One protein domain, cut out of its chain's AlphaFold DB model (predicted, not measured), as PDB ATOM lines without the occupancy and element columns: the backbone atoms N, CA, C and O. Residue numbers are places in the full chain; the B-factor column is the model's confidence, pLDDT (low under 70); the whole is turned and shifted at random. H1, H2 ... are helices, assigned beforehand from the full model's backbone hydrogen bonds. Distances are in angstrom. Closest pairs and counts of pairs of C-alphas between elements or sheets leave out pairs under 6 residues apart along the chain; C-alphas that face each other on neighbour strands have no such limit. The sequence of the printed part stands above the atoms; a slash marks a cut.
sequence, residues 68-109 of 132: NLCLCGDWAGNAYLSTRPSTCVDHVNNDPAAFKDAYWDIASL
ATOM      1  N   ASN A  68      34.616  39.821  46.921       97.94
ATOM      2  CA  ASN A  68      35.904  39.620  47.565       97.94
ATOM      3  C   ASN A  68      35.969  38.269  48.280       97.94
ATOM      4  O   ASN A  68      34.954  37.646  48.588       97.94
ATOM      5  N   LEU A  69      37.196  37.844  48.560       97.94
ATOM      6  CA  LEU A  69      37.523  36.750  49.458       97.94
ATOM      7  C   LEU A  69      38.660  37.250  50.350       97.94
ATOM      8  O   LEU A  69      39.731  37.591  49.859       97.94
ATOM      9  N   CYS A  70      38.387  37.391  51.643       96.81
ATOM     10  CA  CYS A  70      39.353  37.833  52.644       96.81
ATOM     11  C   CYS A  70      39.431  36.771  53.737       96.81
ATOM     12  O   CYS A  70      38.432  36.117  54.039       96.81
ATOM     13  N   LEU A  71      40.614  36.600  54.318       96.75
ATOM     14  CA  LEU A  71      40.871  35.597  55.341       96.75
ATOM     15  C   LEU A  71      41.146  36.290  56.676       96.75
ATOM     16  O   LEU A  71      41.836  37.306  56.737       96.75
ATOM     17  N   CYS A  72      40.602  35.722  57.750       95.62
ATOM     18  CA  CYS A  72      40.690  36.262  59.103       95.62
ATOM     19  C   CYS A  72      40.068  37.667  59.244       95.62
ATOM     20  O   CYS A  72      38.847  37.813  59.170       95.62
ATOM     21  N   GLY A  73      40.887  38.687  59.505       95.88
ATOM     22  CA  GLY A  73      40.435  40.055  59.751       95.88
ATOM     23  C   GLY A  73      39.517  40.202  60.969       95.88
ATOM     24  O   GLY A  73      39.403  39.310  61.813       95.88
ATOM     25  N   ASP A  74      38.841  41.347  61.024       97.19
ATOM     26  CA  ASP A  74      38.063  41.787  62.187       97.19
ATOM     27  C   ASP A  74      36.897  40.865  62.537       97.19
ATOM     28  O   ASP A  74      36.474  40.815  63.691       97.19
ATOM     29  N   TRP A  75      36.362  40.134  61.558       95.94
ATOM     30  CA  TRP A  75      35.272  39.200  61.805       95.94
ATOM     31  C   TRP A  75      35.768  37.762  61.895       95.94
ATOM     32  O   TRP A  75      35.777  37.197  62.987       95.94
ATOM     33  N   ALA A  76      36.188  37.154  60.781       94.81
ATOM     34  CA  ALA A  76      36.518  35.728  60.771       94.81
ATOM     35  C   ALA A  76      37.723  35.399  61.666       94.81
ATOM     36  O   ALA A  76      37.771  34.311  62.230       94.81
ATOM     37  N   GLY A  77      38.661  36.338  61.845       95.38
ATOM     38  CA  GLY A  77      39.788  36.186  62.764       95.38
ATOM     39  C   GLY A  77      39.352  36.215  64.227       95.38
ATOM     40  O   GLY A  77      39.709  35.318  64.986       95.38
ATOM     41  N   ASN A  78      38.525  37.192  64.612       93.88
ATOM     42  CA  ASN A  78      38.033  37.331  65.988       93.88
ATOM     43  C   ASN A  78      37.016  36.248  66.379       93.88
ATOM     44  O   ASN A  78      36.921  35.886  67.549       93.88
ATOM     45  N   ALA A  79      36.266  35.716  65.412       94.31
ATOM     46  CA  ALA A  79      35.338  34.604  65.611       94.31
ATOM     47  C   ALA A  79      36.004  33.221  65.469       94.31
ATOM     48  O   ALA A  79      35.326  32.198  65.587       94.31
ATOM     49  N   TYR A  80      37.311  33.163  65.192       94.06
ATOM     50  CA  TYR A  80      38.020  31.902  65.017       94.06
ATOM     51  C   TYR A  80      38.075  31.138  66.342       94.06
ATOM     52  O   TYR A  80      38.598  31.625  67.344       94.06
ATOM     53  N   LEU A  81      37.499  29.934  66.355       90.00
ATOM     54  CA  LEU A  81      37.307  29.169  67.585       90.00
ATOM     55  C   LEU A  81      38.646  28.808  68.231       90.00
ATOM     56  O   LEU A  81      39.508  28.209  67.593       90.00
ATOM     57  N   SER A  82      38.763  29.059  69.535       79.38
ATOM     58  CA  SER A  82      39.934  28.679  70.338       79.38
ATOM     59  C   SER A  82      40.156  27.166  70.429       79.38
ATOM     60  O   SER A  82      41.232  26.725  70.815       79.38
ATOM     61  N   THR A  83      39.153  26.361  70.070       85.00
ATOM     62  CA  THR A  83      39.264  24.900  69.970       85.00
ATOM     63  C   THR A  83      40.024  24.440  68.725       85.00
ATOM     64  O   THR A  83      40.327  23.254  68.599       85.00
ATOM     65  N   ARG A  84      40.330  25.346  67.788       82.31
ATOM     66  CA  ARG A  84      41.209  25.063  66.654       82.31
ATOM     67  C   ARG A  84      42.669  25.038  67.126       82.31
ATOM     68  O   ARG A  84      43.034  25.792  68.021       82.31
ATOM     69  N   PRO A  85      43.525  24.204  66.515       77.62
ATOM     70  CA  PRO A  85      44.883  23.959  67.006       77.62
ATOM     71  C   PRO A  85      45.853  25.149  66.862       77.62
ATOM     72  O   PRO A  85      46.988  25.051  67.321       77.62
ATOM     73  N   SER A  86      45.448  26.253  66.226       89.94
ATOM     74  CA  SER A  86      46.289  27.428  65.957       89.94
ATOM     75  C   SER A  86      45.462  28.718  65.918       89.94
ATOM     76  O   SER A  86      44.235  28.672  65.990       89.94
ATOM     77  N   THR A  87      46.108  29.877  65.741       94.06
ATOM     78  CA  THR A  87      45.387  31.115  65.397       94.06
ATOM     79  C   THR A  87      44.862  31.061  63.956       94.06
ATOM     80  O   THR A  87      45.327  30.250  63.148       94.06
ATOM     81  N   CYS A  88      43.908  31.937  63.613       95.88
ATOM     82  CA  CYS A  88      43.426  32.062  62.233       95.88
ATOM     83  C   CYS A  88      44.574  32.372  61.262       95.88
ATOM     84  O   CYS A  88      44.702  31.724  60.226       95.88
ATOM     85  N   VAL A  89      45.437  33.329  61.626       96.56
ATOM     86  CA  VAL A  89      46.574  33.752  60.794       96.56
ATOM     87  C   VAL A  89      47.563  32.605  60.605       96.56
ATOM     88  O   VAL A  89      47.993  32.357  59.483       96.56
ATOM     89  N   ASP A  90      47.867  31.851  61.663       96.25
ATOM     90  CA  ASP A  90      48.759  30.693  61.552       96.25
ATOM     91  C   ASP A  90      48.169  29.591  60.672       96.25
ATOM     92  O   ASP A  90      48.905  28.969  59.909       96.25
ATOM     93  N   HIS A  91      46.858  29.349  60.748       95.06
ATOM     94  CA  HIS A  91      46.203  28.355  59.898       95.06
ATOM     95  C   HIS A  91      46.289  28.757  58.422       95.06
ATOM     96  O   HIS A  91      46.713  27.959  57.590       95.06
ATOM     97  N   VAL A  92      45.964  30.013  58.111       96.12
ATOM     98  CA  VAL A  92      46.038  30.556  56.746       96.12
ATOM     99  C   VAL A  92      47.465  30.510  56.193       96.12
ATOM    100  O   VAL A  92      47.658  30.133  55.041       96.12
ATOM    101  N   ASN A  93      48.468  30.855  57.005       97.12
ATOM    102  CA  ASN A  93      49.865  30.881  56.567       97.12
ATOM    103  C   ASN A  93      50.453  29.482  56.336       97.12
ATOM    104  O   ASN A  93      51.303  29.320  55.463       97.12
ATOM    105  N   ASN A  94      50.041  28.490  57.132       97.12
ATOM    106  CA  ASN A  94      50.723  27.194  57.193       97.12
ATOM    107  C   ASN A  94      49.939  26.029  56.567       97.12
ATOM    108  O   ASN A  94      50.506  24.948  56.420       97.12
ATOM    109  N   ASP A  95      48.675  26.220  56.178       95.56
ATOM    110  CA  ASP A  95      47.850  25.181  55.545       95.56
ATOM    111  C   ASP A  95      47.201  25.667  54.233       95.56
ATOM    112  O   ASP A  95      45.981  25.803  54.135       95.56
ATOM    113  N   PRO A  96      47.994  25.940  53.181       95.25
ATOM    114  CA  PRO A  96      47.457  26.425  51.909       95.25
ATOM    115  C   PRO A  96      46.526  25.409  51.227       95.25
ATOM    116  O   PRO A  96      45.625  25.796  50.483       95.25
ATOM    117  N   ALA A  97      46.712  24.108  51.480       97.31
ATOM    118  CA  ALA A  97      45.902  23.053  50.877       97.31
ATOM    119  C   ALA A  97      44.436  23.093  51.347       97.31
ATOM    120  O   ALA A  97      43.545  22.727  50.576       97.31
ATOM    121  N   ALA A  98      44.173  23.589  52.562       94.88
ATOM    122  CA  ALA A  98      42.819  23.773  53.085       94.88
ATOM    123  C   ALA A  98      41.980  24.790  52.290       94.88
ATOM    124  O   ALA A  98      40.752  24.751  52.354       94.88
ATOM    125  N   PHE A  99      42.614  25.672  51.511       96.56
ATOM    126  CA  PHE A  99      41.945  26.751  50.777       96.56
ATOM    127  C   PHE A  99      41.821  26.487  49.270       96.56
ATOM    128  O   PHE A  99      41.457  27.390  48.523       96.56
ATOM    129  N   LYS A 100      42.077  25.258  48.798       98.00
ATOM    130  CA  LYS A 100      41.960  24.903  47.368       98.00
ATOM    131  C   LYS A 100      40.570  25.188  46.773       98.00
ATOM    132  O   LYS A 100      40.463  25.478  45.587       98.00
ATOM    133  N   ASP A 101      39.531  25.133  47.608       98.00
ATOM    134  CA  ASP A 101      38.133  25.359  47.228       98.00
ATOM    135  C   ASP A 101      37.652  26.783  47.584       98.00
ATOM    136  O   ASP A 101      36.473  27.104  47.454       98.00
ATOM    137  N   ALA A 102      38.555  27.664  48.031       97.94
ATOM    138  CA  ALA A 102      38.254  29.045  48.404       97.94
ATOM    139  C   ALA A 102      38.312  29.978  47.177       97.94
ATOM    140  O   ALA A 102      39.180  30.844  47.074       97.94
ATOM    141  N   TYR A 103      37.392  29.796  46.228       98.31
ATOM    142  CA  TYR A 103      37.274  30.629  45.028       98.31
ATOM    143  C   TYR A 103      35.810  30.898  44.659       98.31
ATOM    144  O   TYR A 103      34.896  30.213  45.110       98.31
ATOM    145  N   TRP A 104      35.594  31.911  43.818       98.25
ATOM    146  CA  TRP A 104      34.305  32.165  43.181       98.25
ATOM    147  C   TRP A 104      34.329  31.637  41.746       98.25
ATOM    148  O   TRP A 104      35.212  32.012  40.976       98.25
ATOM    149  N   ASP A 105      33.338  30.831  41.375       97.81
ATOM    150  CA  ASP A 105      33.013  30.520  39.979       97.81
ATOM    151  C   ASP A 105      31.671  31.177  39.636       97.81
ATOM    152  O   ASP A 105      30.623  30.809  40.174       97.81
ATOM    153  N   ILE A 106      31.715  32.230  38.819       95.44
ATOM    154  CA  ILE A 106      30.569  33.104  38.554       95.44
ATOM    155  C   ILE A 106      30.191  32.991  37.084       95.44
ATOM    156  O   ILE A 106      30.871  33.528  36.211       95.44
ATOM    157  N   ALA A 107      29.042  32.371  36.823       91.94
ATOM    158  CA  ALA A 107      28.505  32.254  35.471       91.94
ATOM    159  C   ALA A 107      28.071  33.610  34.884       91.94
ATOM    160  O   ALA A 107      28.284  33.876  33.703       91.94
ATOM    161  N   SER A 108      27.446  34.478  35.689       90.19
ATOM    162  CA  SER A 108      27.035  35.811  35.235       90.19
ATOM    163  C   SER A 108      26.765  36.775  36.387       90.19
ATOM    164  O   SER A 108      26.300  36.364  37.449       90.19
ATOM    165  N   LEU A 109      26.969  38.067  36.128       92.00
ATOM    166  CA  LEU A 109      26.473  39.174  36.939       92.00
ATOM    167  C   LEU A 109      25.700  40.128  36.021       92.00
ATOM    168  O   LEU A 109      26.279  40.702  35.100       92.00
TER     169      LEU A 109
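What this domain is: This is residues 68 to 109 of the 132 residues of an uncharacterized protein of Tulasnella calospora MUT 4182 (UniProt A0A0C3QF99). The printed part has little regular structure: a mostly loop-like chain folds back on itself in an open U, with short helices H1 and H2 on its two sides and the loop of residues 78 to 87 round the turn. After H2 come H3 and a long tail to Leu 109, which makes much of the length; residues 95 to 101 stick out. There are 42 residues, with three named helices in the order H1, H2, H3 and no named strand; the class is all helix, with 16 residues in named elements. The whole is loose, with a radius of gyration of the C-alphas of 12.5 A and spans of 38 by 22 by 15 A.

Where its parts are: H1 is residues 73 to 77, beginning at C-alpha 73 (40.435, 40.055, 59.751). H2, residues 88 to 94, is 10.1 A long. H3, residues 96 to 99, ends at C-alpha 99 (41.945, 26.751, 50.777).

How they stand to each other: H1 and H2 only just touch, with 3 pairs of C-alphas within 8 A; the closest, of Gly 77 and Cys 88, are 5.5 A apart. H2 and H3 meet only through their tight link. H1 and H3 are apart. In H1 and H2 every O i to N i+4 pair is within hydrogen-bond range; H3 is too short for one.

The domain as a whole: The C-alphas farthest apart, of Thr 83 and Ser 108, are 38.4 A apart. The printed part has no cut, and no printed residue is under 70 in pLDDT.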